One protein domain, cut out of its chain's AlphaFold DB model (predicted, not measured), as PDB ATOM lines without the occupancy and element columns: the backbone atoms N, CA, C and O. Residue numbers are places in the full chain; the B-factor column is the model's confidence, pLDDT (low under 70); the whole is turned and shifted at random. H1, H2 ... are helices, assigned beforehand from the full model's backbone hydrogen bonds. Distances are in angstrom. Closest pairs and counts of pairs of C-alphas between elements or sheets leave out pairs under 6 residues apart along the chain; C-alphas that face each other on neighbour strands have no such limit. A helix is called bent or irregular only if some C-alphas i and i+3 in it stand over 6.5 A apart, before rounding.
ATOM      1  N   VAL A  64      -0.457 -42.585 -22.217       93.69
ATOM      2  CA  VAL A  64       0.795 -42.632 -22.991       93.69
ATOM      3  C   VAL A  64       0.481 -42.837 -24.469       93.69
ATOM      4  O   VAL A  64       0.989 -42.099 -25.308       93.69
ATOM      5  N   GLN A  65      -0.417 -43.774 -24.782       94.19
ATOM      6  CA  GLN A  65      -0.849 -44.027 -26.151       94.19
ATOM      7  C   GLN A  65      -1.502 -42.796 -26.785       94.19
ATOM      8  O   GLN A  65      -1.140 -42.431 -27.901       94.19
ATOM      9  N   ASP A  66      -2.404 -42.125 -26.066       94.88
ATOM     10  CA  ASP A  66      -3.052 -40.897 -26.537       94.88
ATOM     11  C   ASP A  66      -2.027 -39.793 -26.852       94.88
ATOM     12  O   ASP A  66      -2.009 -39.260 -27.961       94.88
ATOM     13  N   ARG A  67      -1.082 -39.523 -25.940       95.81
ATOM     14  CA  ARG A  67      -0.018 -38.526 -26.165       95.81
ATOM     15  C   ARG A  67       0.888 -38.875 -27.346       95.81
ATOM     16  O   ARG A  67       1.194 -37.994 -28.148       95.81
ATOM     17  N   ASN A  68       1.289 -40.140 -27.487       94.75
ATOM     18  CA  ASN A  68       2.098 -40.580 -28.627       94.75
ATOM     19  C   ASN A  68       1.334 -40.392 -29.946       94.75
ATOM     20  O   ASN A  68       1.893 -39.862 -30.903       94.75
ATOM     21  N   ASN A  69       0.048 -40.760 -29.985       94.12
ATOM     22  CA  ASN A  69      -0.799 -40.576 -31.165       94.12
ATOM     23  C   ASN A  69      -0.952 -39.095 -31.528       94.12
ATOM     24  O   ASN A  69      -0.784 -38.729 -32.689       94.12
ATOM     25  N   GLN A  70      -1.214 -38.230 -30.545       95.50
ATOM     26  CA  GLN A  70      -1.299 -36.786 -30.764       95.50
ATOM     27  C   GLN A  70       0.012 -36.226 -31.314       95.50
ATOM     28  O   GLN A  70      -0.009 -35.462 -32.272       95.50
ATOM     29  N   ARG A  71       1.161 -36.636 -30.768       95.06
ATOM     30  CA  ARG A  71       2.477 -36.186 -31.239       95.06
ATOM     31  C   ARG A  71       2.760 -36.625 -32.680       95.06
ATOM     32  O   ARG A  71       3.211 -35.810 -33.478       95.06
ATOM     33  N   LEU A  72       2.428 -37.868 -33.037       94.81
ATOM     34  CA  LEU A  72       2.541 -38.360 -34.416       94.81
ATOM     35  C   LEU A  72       1.660 -37.555 -35.384       94.81
ATOM     36  O   LEU A  72       2.119 -37.193 -36.465       94.81
ATOM     37  N   LEU A  73       0.432 -37.218 -34.978       94.56
ATOM     38  CA  LEU A  73      -0.455 -36.352 -35.760       94.56
ATOM     39  C   LEU A  73       0.092 -34.922 -35.881       94.56
ATOM     40  O   LEU A  73      -0.006 -34.323 -36.949       94.56
ATOM     41  N   GLN A  74       0.714 -34.381 -34.829       95.94
ATOM     42  CA  GLN A  74       1.331 -33.050 -34.863       95.94
ATOM     43  C   GLN A  74       2.481 -32.968 -35.873       95.94
ATOM     44  O   GLN A  74       2.596 -31.969 -36.578       95.94
ATOM     45  N   PHE A  75       3.276 -34.031 -36.040       95.75
ATOM     46  CA  PHE A  75       4.303 -34.079 -37.091       95.75
ATOM     47  C   PHE A  75       3.726 -33.978 -38.511       95.75
ATOM     48  O   PHE A  75       4.434 -33.623 -39.452       95.75
ATOM     49  N   MET A  76       2.433 -34.261 -38.665       94.88
ATOM     50  CA  MET A  76       1.715 -34.211 -39.932       94.88
ATOM     51  C   MET A  76       0.840 -32.960 -40.089       94.88
ATOM     52  O   MET A  76       0.217 -32.829 -41.137       94.88
ATOM     53  N   LEU A  77       0.803 -32.038 -39.116       94.25
ATOM     54  CA  LEU A  77      -0.172 -30.932 -39.052       94.25
ATOM     55  C   LEU A  77      -0.270 -30.101 -40.345       94.25
ATOM     56  O   LEU A  77      -1.354 -29.666 -40.721       94.25
ATOM     57  N   HIS A  78       0.856 -29.899 -41.034       93.25
ATOM     58  CA  HIS A  78       0.947 -29.128 -42.281       93.25
ATOM     59  C   HIS A  78       1.074 -30.014 -43.530       93.25
ATOM     60  O   HIS A  78       1.677 -29.621 -44.529       93.25
ATOM     61  N   THR A  79       0.585 -31.250 -43.459       94.44
ATOM     62  CA  THR A  79       0.547 -32.178 -44.592       94.44
ATOM     63  C   THR A  79      -0.843 -32.135 -45.204       94.44
ATOM     64  O   THR A  79      -1.788 -32.647 -44.614       94.44
ATOM     65  N   GLU A  80      -0.967 -31.525 -46.380       91.62
ATOM     66  CA  GLU A  80      -2.255 -31.395 -47.072       91.62
ATOM     67  C   GLU A  80      -2.740 -32.740 -47.621       91.62
ATOM     68  O   GLU A  80      -3.889 -33.124 -47.411       91.62
ATOM     69  N   ASN A  81      -1.847 -33.488 -48.275       93.31
ATOM     70  CA  ASN A  81      -2.152 -34.791 -48.841       93.31
ATOM     71  C   ASN A  81      -1.087 -35.818 -48.450       93.31
ATOM     72  O   ASN A  81       0.063 -35.776 -48.886       93.31
ATOM     73  N   VAL A  82      -1.490 -36.775 -47.616       94.12
ATOM     74  CA  VAL A  82      -0.616 -37.851 -47.129       94.12
ATOM     75  C   VAL A  82      -0.121 -38.744 -48.275       94.12
ATOM     76  O   VAL A  82       1.004 -39.240 -48.225       94.12
ATOM     77  N   SER A  83      -0.936 -38.926 -49.319       93.69
ATOM     78  CA  SER A  83      -0.637 -39.830 -50.437       93.69
ATOM     79  C   SER A  83       0.602 -39.394 -51.220       93.69
ATOM     80  O   SER A  83       1.382 -40.244 -51.647       93.69
ATOM     81  N   ASP A  84       0.835 -38.085 -51.324       96.06
ATOM     82  CA  ASP A  84       1.960 -37.507 -52.072       96.06
ATOM     83  C   ASP A  84       3.315 -37.843 -51.431       96.06
ATOM     84  O   ASP A  84       4.355 -37.826 -52.084       96.06
ATOM     85  N   HIS A  85       3.302 -38.211 -50.149       96.56
ATOM     86  CA  HIS A  85       4.486 -38.580 -49.383       96.56
ATOM     87  C   HIS A  85       4.585 -40.084 -49.115       96.56
ATOM     88  O   HIS A  85       5.548 -40.519 -48.483       96.56
ATOM     89  N   ALA A  86       3.624 -40.897 -49.567       93.81
ATOM     90  CA  ALA A  86       3.549 -42.313 -49.209       93.81
ATOM     91  C   ALA A  86       4.808 -43.094 -49.625       93.81
ATOM     92  O   ALA A  86       5.359 -43.858 -48.832       93.81
ATOM     93  N   HIS A  87       5.313 -42.856 -50.842       94.88
ATOM     94  CA  HIS A  87       6.526 -43.521 -51.326       94.88
ATOM     95  C   HIS A  87       7.768 -43.128 -50.514       94.88
ATOM     96  O   HIS A  87       8.534 -43.998 -50.095       94.88
ATOM     97  N   GLU A  88       7.950 -41.835 -50.235       97.06
ATOM     98  CA  GLU A  88       9.069 -41.347 -49.420       97.06
ATOM     99  C   GLU A  88       8.975 -41.854 -47.978       97.06
ATOM    100  O   GLU A  88       9.968 -42.317 -47.424       97.06
ATOM    101  N   ALA A  89       7.783 -41.856 -47.380       96.62
ATOM    102  CA  ALA A  89       7.566 -42.375 -46.033       96.62
ATOM    103  C   ALA A  89       7.866 -43.878 -45.946       96.62
ATOM    104  O   ALA A  89       8.452 -44.344 -44.966       96.62
ATOM    105  N   TYR A  90       7.530 -44.642 -46.990       94.94
ATOM    106  CA  TYR A  90       7.922 -46.042 -47.085       94.94
ATOM    107  C   TYR A  90       9.449 -46.188 -47.137       94.94
ATOM    108  O   TYR A  90      10.015 -46.915 -46.321       94.94
ATOM    109  N   GLN A  91      10.141 -45.466 -48.022       95.75
ATOM    110  CA  GLN A  91      11.609 -45.505 -48.104       95.75
ATOM    111  C   GLN A  91      12.278 -45.106 -46.779       95.75
ATOM    112  O   GLN A  91      13.195 -45.788 -46.314       95.75
ATOM    113  N   PHE A  92      11.769 -44.055 -46.141       95.81
ATOM    114  CA  PHE A  92      12.200 -43.586 -44.830       95.81
ATOM    115  C   PHE A  92      12.051 -44.671 -43.757       95.81
ATOM    116  O   PHE A  92      13.000 -44.951 -43.023       95.81
ATOM    117  N   SER A  93      10.907 -45.364 -43.722       92.62
ATOM    118  CA  SER A  93      10.694 -46.486 -42.799       92.62
ATOM    119  C   SER A  93      11.714 -47.610 -43.014       92.62
ATOM    120  O   SER A  93      12.258 -48.152 -42.053       92.62
ATOM    121  N   GLN A  94      12.052 -47.924 -44.271       91.69
ATOM    122  CA  GLN A  94      13.049 -48.946 -44.590       91.69
ATOM    123  C   GLN A  94      14.457 -48.540 -44.145       91.69
ATOM    124  O   GLN A  94      15.246 -49.408 -43.769       91.69
ATOM    125  N   LEU A  95      14.793 -47.246 -44.178       93.00
ATOM    126  CA  LEU A  95      16.059 -46.745 -43.644       93.00
ATOM    127  C   LEU A  95      16.115 -46.916 -42.128       93.00
ATOM    128  O   LEU A  95      17.082 -47.491 -41.631       93.00
ATOM    129  N   ILE A  96      15.066 -46.498 -41.414       90.25
ATOM    130  CA  ILE A  96      14.976 -46.672 -39.959       90.25
ATOM    131  C   ILE A  96      15.092 -48.152 -39.572       90.25
ATOM    132  O   ILE A  96      15.863 -48.492 -38.682       90.25
ATOM    133  N   LEU A  97      14.413 -49.055 -40.284       83.25
ATOM    134  CA  LEU A  97      14.483 -50.500 -40.022       83.25
ATOM    135  C   LEU A  97      15.870 -51.113 -40.273       83.25
ATOM    136  O   LEU A  97      16.183 -52.181 -39.741       83.25
ATOM    137  N   LYS A  98      16.693 -50.477 -41.114       85.81
ATOM    138  CA  LYS A  98      18.069 -50.905 -41.410       85.81
ATOM    139  C   LYS A  98      19.099 -50.277 -40.477       85.81
ATOM    140  O   LYS A  98      20.252 -50.721 -40.497       85.81
ATOM    141  N   ALA A  99      18.720 -49.258 -39.707       85.31
ATOM    142  CA  ALA A  99      19.617 -48.623 -38.761       85.31
ATOM    143  C   ALA A  99      20.080 -49.638 -37.706       85.31
ATOM    144  O   ALA A  99      19.357 -50.553 -37.309       85.31
ATOM    145  N   LYS A 100      21.341 -49.507 -37.300       81.38
ATOM    146  CA  LYS A 100      21.982 -50.354 -36.295       81.38
ATOM    147  C   LYS A 100      22.612 -49.454 -35.248       81.38
ATOM    148  O   LYS A 100      23.195 -48.435 -35.607       81.38
ATOM    149  N   GLY A 101      22.566 -49.893 -33.997       76.62
ATOM    150  CA  GLY A 101      23.172 -49.194 -32.871       76.62
ATOM    151  C   GLY A 101      22.150 -48.814 -31.809       76.62
ATOM    152  O   GLY A 101      21.006 -49.269 -31.842       76.62
ATOM    153  N   ASP A 102      22.621 -47.997 -30.876       78.69
ATOM    154  CA  ASP A 102      21.843 -47.349 -29.827       78.69
ATOM    155  C   ASP A 102      21.900 -45.832 -30.052       78.69
ATOM    156  O   ASP A 102      22.873 -45.308 -30.602       78.69
ATOM    157  N   GLY A 103      20.846 -45.134 -29.657       85.94
ATOM    158  CA  GLY A 103      20.673 -43.709 -29.884       85.94
ATOM    159  C   GLY A 103      19.322 -43.225 -29.383       85.94
ATOM    160  O   GLY A 103      18.532 -43.988 -28.822       85.94
ATOM    161  N   ASP A 104      19.071 -41.939 -29.574       91.88
ATOM    162  CA  ASP A 104      17.756 -41.353 -29.364       91.88
ATOM    163  C   ASP A 104      16.958 -41.289 -30.676       91.88
ATOM    164  O   ASP A 104      17.470 -41.505 -31.784       91.88
ATOM    165  N   LEU A 105      15.659 -41.055 -30.536       91.81
ATOM    166  CA  LEU A 105      14.730 -40.998 -31.650       91.81
ATOM    167  C   LEU A 105      15.035 -39.824 -32.594       91.81
ATOM    168  O   LEU A 105      14.950 -39.995 -33.811       91.81
ATOM    169  N   ASP A 106      15.401 -38.656 -32.058       95.44
ATOM    170  CA  ASP A 106      15.735 -37.465 -32.850       95.44
ATOM    171  C   ASP A 106      16.919 -37.738 -33.780       95.44
ATOM    172  O   ASP A 106      16.827 -37.513 -34.988       95.44
ATOM    173  N   GLY A 107      18.001 -38.306 -33.244       94.88
ATOM    174  CA  GLY A 107      19.183 -38.678 -34.008       94.88
ATOM    175  C   GLY A 107      18.869 -39.696 -35.102       94.88
ATOM    176  O   GLY A 107      19.345 -39.553 -36.232       94.88
ATOM    177  N   LEU A 108      18.018 -40.684 -34.811       93.69
ATOM    178  CA  LEU A 108      17.573 -41.682 -35.788       93.69
ATOM    179  C   LEU A 108      16.753 -41.055 -36.929       93.69
ATOM    180  O   LEU A 108      16.997 -41.357 -38.102       93.69
ATOM    181  N   ILE A 109      15.813 -40.162 -36.602       95.56
ATOM    182  CA  ILE A 109      14.988 -39.439 -37.582       95.56
ATOM    183  C   ILE A 109      15.862 -38.531 -38.453       95.56
ATOM    184  O   ILE A 109      15.745 -38.562 -39.681       95.56
ATOM    185  N   ILE A 110      16.767 -37.760 -37.841       96.88
ATOM    186  CA  ILE A 110      17.687 -36.857 -38.547       96.88
ATOM    187  C   ILE A 110      18.594 -37.647 -39.489       96.88
ATOM    188  O   ILE A 110      18.758 -37.267 -40.649       96.88
ATOM    189  N   TRP A 111      19.151 -38.766 -39.024       95.75
ATOM    190  CA  TRP A 111      19.986 -39.634 -39.848       95.75
ATOM    191  C   TRP A 111      19.225 -40.162 -41.070       95.75
ATOM    192  O   TRP A 111      19.732 -40.074 -42.193       95.75
ATOM    193  N   ALA A 112      18.005 -40.673 -40.879       96.00
ATOM    194  CA  ALA A 112      17.201 -41.216 -41.971       96.00
ATOM    195  C   ALA A 112      16.801 -40.123 -42.977       96.00
ATOM    196  O   ALA A 112      16.903 -40.331 -44.186       96.00
ATOM    197  N   ALA A 113      16.434 -38.932 -42.494       97.69
ATOM    198  CA  ALA A 113      16.112 -37.787 -43.341       97.69
ATOM    199  C   ALA A 113      17.325 -37.328 -44.160       97.69
ATOM    200  O   ALA A 113      17.227 -37.157 -45.378       97.69
ATOM    201  N   ALA A 114      18.497 -37.222 -43.525       97.75
ATOM    202  CA  ALA A 114      19.737 -36.842 -44.193       97.75
ATOM    203  C   ALA A 114      20.127 -37.836 -45.300       97.75
ATOM    204  O   ALA A 114      20.578 -37.424 -46.368       97.75
ATOM    205  N   LYS A 115      19.890 -39.142 -45.100       97.69
ATOM    206  CA  LYS A 115      20.102 -40.172 -46.135       97.69
ATOM    207  C   LYS A 115      19.205 -40.005 -47.364       97.69
ATOM    208  O   LYS A 115      19.566 -40.497 -48.427       97.69
ATOM    209  N   MET A 116      18.086 -39.300 -47.228       97.69
ATOM    210  CA  MET A 116      17.165 -38.967 -48.318       97.69
ATOM    211  C   MET A 116      17.360 -37.538 -48.852       97.69
ATOM    212  O   MET A 116      16.562 -37.078 -49.664       97.69
ATOM    213  N   GLY A 117      18.382 -36.804 -48.391       97.94
ATOM    214  CA  GLY A 117      18.580 -35.397 -48.756       97.94
ATOM    215  C   GLY A 117      17.500 -34.462 -48.198       97.94
ATOM    216  O   GLY A 117      17.215 -33.418 -48.783       97.94
ATOM    217  N   ARG A 118      16.862 -34.846 -47.087       98.06
ATOM    218  CA  ARG A 118      15.796 -34.094 -46.415       98.06
ATOM    219  C   ARG A 118      16.303 -33.477 -45.108       98.06
ATOM    220  O   ARG A 118      17.271 -33.949 -44.516       98.06
ATOM    221  N   ASN A 119      15.645 -32.409 -44.663       97.75
ATOM    222  CA  ASN A 119      15.950 -31.756 -43.390       97.75
ATOM    223  C   ASN A 119      15.228 -32.441 -42.213       97.75
ATOM    224  O   ASN A 119      14.401 -33.335 -42.407       97.75
ATOM    225  N   ARG A 120      15.539 -32.004 -40.986       97.06
ATOM    226  CA  ARG A 120      14.958 -32.535 -39.742       97.06
ATOM    227  C   ARG A 120      13.429 -32.489 -39.742       97.06
ATOM    228  O   ARG A 120      12.801 -33.512 -39.488       97.06
ATOM    229  N   ASP A 121      12.839 -31.341 -40.064       96.88
ATOM    230  CA  ASP A 121      11.383 -31.144 -40.027       96.88
ATOM    231  C   ASP A 121      10.660 -32.072 -41.006       96.88
ATOM    232  O   ASP A 121       9.641 -32.684 -40.679       96.88
ATOM    233  N   TYR A 122      11.225 -32.242 -42.203       97.56
ATOM    234  CA  TYR A 122      10.713 -33.192 -43.181       97.56
ATOM    235  C   TYR A 122      10.894 -34.641 -42.708       97.56
ATOM    236  O   TYR A 122      10.020 -35.470 -42.939       97.56
ATOM    237  N   GLY A 123      11.978 -34.946 -41.989       97.62
ATOM    238  CA  GLY A 123      12.170 -36.229 -41.311       97.62
ATOM    239  C   GLY A 123      11.055 -36.550 -40.316       97.62
ATOM    240  O   GLY A 123      10.475 -37.632 -40.375       97.62
ATOM    241  N   TYR A 124      10.701 -35.598 -39.450       97.50
ATOM    242  CA  TYR A 124       9.576 -35.748 -38.521       97.50
ATOM    243  C   TYR A 124       8.247 -35.937 -39.254       97.50
ATOM    244  O   TYR A 124       7.475 -36.827 -38.892       97.50
ATOM    245  N   LYS A 125       8.007 -35.172 -40.327       97.94
ATOM    246  CA  LYS A 125       6.839 -35.364 -41.198       97.94
ATOM    247  C   LYS A 125       6.773 -36.792 -41.742       97.94
ATOM    248  O   LYS A 125       5.754 -37.458 -41.571       97.94
ATOM    249  N   LEU A 126       7.852 -37.284 -42.359       97.50
ATOM    250  CA  LEU A 126       7.909 -38.649 -42.893       97.50
ATOM    251  C   LEU A 126       7.727 -39.699 -41.795       97.50
ATOM    252  O   LEU A 126       7.057 -40.702 -42.025       97.50
ATOM    253  N   PHE A 127       8.266 -39.459 -40.600       95.81
ATOM    254  CA  PHE A 127       8.091 -40.339 -39.451       95.81
ATOM    255  C   PHE A 127       6.621 -40.428 -39.011       95.81
ATOM    256  O   PHE A 127       6.111 -41.534 -38.816       95.81
ATOM    257  N   GLY A 128       5.916 -39.296 -38.916       95.94
ATOM    258  CA  GLY A 128       4.473 -39.263 -38.650       95.94
ATOM    259  C   GLY A 128       3.668 -39.988 -39.732       95.94
ATOM    260  O   GLY A 128       2.878 -40.883 -39.425       95.94
ATOM    261  N   ILE A 129       3.937 -39.683 -41.007       96.81
ATOM    262  CA  ILE A 129       3.254 -40.300 -42.157       96.81
ATOM    263  C   ILE A 129       3.492 -41.814 -42.205       96.81
ATOM    264  O   ILE A 129       2.556 -42.575 -42.442       96.81
ATOM    265  N   ALA A 130       4.715 -42.274 -41.934       94.75
ATOM    266  CA  ALA A 130       5.042 -43.697 -41.904       94.75
ATOM    267  C   ALA A 130       4.255 -44.454 -40.822       94.75
ATOM    268  O   ALA A 130       3.853 -45.596 -41.051       94.75
ATOM    269  N   HIS A 131       3.989 -43.829 -39.669       93.19
ATOM    270  CA  HIS A 131       3.114 -44.403 -38.642       93.19
ATOM    271  C   HIS A 131       1.646 -44.387 -39.064       93.19
ATOM    272  O   HIS A 131       0.961 -45.397 -38.927       93.19
ATOM    273  N   PHE A 132       1.169 -43.265 -39.611       93.69
ATOM    274  CA  PHE A 132      -0.214 -43.123 -40.066       93.69
ATOM    275  C   PHE A 132      -0.579 -44.147 -41.151       93.69
ATOM    276  O   PHE A 132      -1.638 -44.766 -41.086       93.69
ATOM    277  N   LEU A 133       0.322 -44.380 -42.109       92.38
ATOM    278  CA  LEU A 133       0.156 -45.377 -43.174       92.38
ATOM    279  C   LEU A 133       0.465 -46.816 -42.724       92.38
ATOM    280  O   LEU A 133       0.319 -47.752 -43.509       92.38
ATOM    281  N   GLY A 134       0.889 -47.020 -41.473       89.00
ATOM    282  CA  GLY A 134       1.156 -48.345 -40.911       89.00
ATOM    283  C   GLY A 134       2.447 -49.013 -41.400       89.00
ATOM    284  O   GLY A 134       2.608 -50.222 -41.225       89.00
ATOM    285  N   TYR A 135       3.383 -48.259 -41.984       87.81
ATOM    286  CA  TYR A 135       4.731 -48.754 -42.299       87.81
ATOM    287  C   TYR A 135       5.573 -48.970 -41.037       87.81
ATOM    288  O   TYR A 135       6.513 -49.764 -41.042       87.81
ATOM    289  N   MET A 136       5.219 -48.271 -39.957       86.50
ATOM    290  CA  MET A 136       5.872 -48.316 -38.655       86.50
ATOM    291  C   MET A 136       4.826 -48.407 -37.538       86.50
ATOM    292  O   MET A 136       3.705 -47.920 -37.679       86.50
ATOM    293  N   VAL A 137       5.193 -49.034 -36.419       83.06
ATOM    294  CA  VAL A 137       4.352 -49.158 -35.217       83.06
ATOM    295  C   VAL A 137       5.072 -48.499 -34.049       83.06
ATOM    296  O   VAL A 137       6.267 -48.696 -33.884       83.06
ATOM    297  N   CYS A 138       4.361 -47.718 -33.243       82.50
ATOM    298  CA  CYS A 138       4.928 -47.107 -32.046       82.50
ATOM    299  C   CYS A 138       4.771 -48.057 -30.852       82.50
ATOM    300  O   CYS A 138       3.692 -48.618 -30.642       82.50
ATOM    301  N   ASP A 139       5.822 -48.210 -30.047       84.25
ATOM    302  CA  ASP A 139       5.677 -48.797 -28.719       84.25
ATOM    303  C   ASP A 139       5.048 -47.772 -27.769       84.25
ATOM    304  O   ASP A 139       5.650 -46.761 -27.416       84.25
ATOM    305  N   HIS A 140       3.811 -48.043 -27.362       88.69
ATOM    306  CA  HIS A 140       3.055 -47.198 -26.443       88.69
ATOM    307  C   HIS A 140       3.267 -47.555 -24.961       88.69
ATOM    308  O   HIS A 140       2.569 -47.005 -24.105       88.69
ATOM    309  N   SER A 141       4.199 -48.462 -24.639       86.31
ATOM    310  CA  SER A 141       4.634 -48.720 -23.259       86.31
ATOM    311  C   SER A 141       5.452 -47.557 -22.684       86.31
ATOM    312  O   SER A 141       5.442 -47.329 -21.473       86.31
ATOM    313  N   VAL A 142       6.090 -46.776 -23.562       88.06
ATOM    314  CA  VAL A 142       6.895 -45.597 -23.234       88.06
ATOM    315  C   VAL A 142       6.414 -44.372 -24.006       88.06
ATOM    316  O   VAL A 142       5.802 -44.462 -25.072       88.06
ATOM    317  N   GLU A 143       6.661 -43.190 -23.447       91.69
ATOM    318  CA  GLU A 143       6.355 -41.947 -24.149       91.69
ATOM    319  C   GLU A 143       7.344 -41.721 -25.301       91.69
ATOM    320  O   GLU A 143       8.546 -41.948 -25.168       91.69
ATOM    321  N   LEU A 144       6.821 -41.272 -26.440       90.38
ATOM    322  CA  LEU A 144       7.578 -40.999 -27.654       90.38
ATOM    323  C   LEU A 144       8.116 -39.568 -27.617       90.38
ATOM    324  O   LEU A 144       7.416 -38.637 -28.006       90.38
ATOM    325  N   LEU A 145       9.331 -39.379 -27.125       92.31
ATOM    326  CA  LEU A 145      10.035 -38.103 -27.057       92.31
ATOM    327  C   LEU A 145      11.239 -38.116 -28.012       92.31
ATOM    328  O   LEU A 145      11.727 -39.198 -28.348       92.31
ATOM    329  N   PRO A 146      11.742 -36.947 -28.443       91.62
ATOM    330  CA  PRO A 146      12.990 -36.859 -29.204       91.62
ATOM    331  C   PRO A 146      14.151 -37.606 -28.525       91.62
ATOM    332  O   PRO A 146      14.929 -38.273 -29.196       91.62
ATOM    333  N   GLU A 147      14.209 -37.572 -27.192       92.62
ATOM    334  CA  GLU A 147      15.244 -38.196 -26.363       92.62
ATOM    335  C   GLU A 147      14.952 -39.673 -26.031       92.62
ATOM    336  O   GLU A 147      15.742 -40.322 -25.336       92.62
ATOM    337  N   THR A 148      13.817 -40.223 -26.485       89.31
ATOM    338  CA  THR A 148      13.464 -41.627 -26.241       89.31
ATOM    339  C   THR A 148      14.531 -42.524 -26.844       89.31
ATOM    340  O   THR A 148      14.806 -42.466 -28.043       89.31
ATOM    341  N   ARG A 149      15.123 -43.372 -26.001       86.81
ATOM    342  CA  ARG A 149      16.125 -44.348 -26.424       86.81
ATOM    343  C   ARG A 149      15.493 -45.380 -27.340       86.81
ATOM    344  O   ARG A 149      14.471 -45.971 -26.995       86.81
ATOM    345  N   VAL A 150      16.119 -45.604 -28.489       77.56
ATOM    346  CA  VAL A 150      15.661 -46.580 -29.474       77.56
ATOM    347  C   VAL A 150      16.724 -47.658 -29.610       77.56
ATOM    348  O   VAL A 150      17.776 -47.446 -30.210       77.56
ATOM    349  N   ASN A 151      16.430 -48.840 -29.076       68.62
ATOM    350  CA  ASN A 151      17.242 -50.020 -29.326       68.62
ATOM    351  C   ASN A 151      16.743 -50.699 -30.608       68.62
ATOM    352  O   ASN A 151      15.656 -51.263 -30.639       68.62
ATOM    353  N   LEU A 152      17.533 -50.637 -31.682       65.06
ATOM    354  CA  LEU A 152      17.185 -51.232 -32.981       65.06
ATOM    355  C   LEU A 152      17.806 -52.622 -33.189       65.06
ATOM    356  O   LEU A 152      17.947 -53.100 -34.321       65.06
TER     357      LEU A 152
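What this domain is: This is residues 64 to 152 of the 175 residues of an uncharacterized protein of Herbaspirillum seropedicae (UniProt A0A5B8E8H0). A small crossed-helix domain: H4 runs through the middle, H2 and H3 cross it and meet each other, and H1 packs across its later part. After H4 a long tail with no named element, residues 133 to 152, winds back across the space between the first residues of H1 and those of H3. The printed part has 89 residues with four named helices, H1 to H4 in chain order, and no named strand; the class is all helix. It is compact, with a radius of gyration of the C-alphas of 12.0 A, and rounded, spanning 30 by 29 by 19 A.

Where its parts are: H1, residues 64 to 74, begins at C-alpha 64 (0.795, -42.632, -22.991) and is 15.3 A long. H2, residues 82 to 98, is 23.5 A long. It has a kink of 38 degrees near residue 89 and is irregular: C-alphas 84 and 87 are 7.6 A apart. H3, residues 105 to 115, is 15.5 A long. H4, residues 120 to 132, is 18.5 A long and ends at C-alpha 132 (-0.214, -43.123, -40.066).

How they stand to each other: H4 is the hub. With residues 127 to 132 alone it touches H1, at a steep tilt of 58 degrees, opposite ways; the closest C-alphas, of Leu 72 and Gly 128, are 4.7 A apart. With residues 126 to 130 alone it touches H2, about perpendicular at 83 degrees; the closest C-alphas, of Ala 89 and Leu 126, are 4.9 A apart. H3 touches H4, about perpendicular at 76 degrees, closest at the C-alphas of Ala 113 and Gly 123, 4.7 A. H2, with residues 92 to 96 alone, touches H3, about perpendicular at 74 degrees, closest at the C-alphas of Leu 95 and Ala 112, 5.9 A. H1 is apart from H2 and H3. In H1, H3 and H4 every O i to N i+4 pair is within hydrogen-bond range; in H2, 11 of 13 are.

The domain as a whole: The two C-alphas farthest apart, of Glu 80 and Gly 101, are 34.1 A apart. The printed part has no cut. The link from H3 to H4 is tight, and those from H1 to H2 and from H2 to H3 are short. The mean pLDDT of the printed part is 92.1; residues 151 to 152 are under 70.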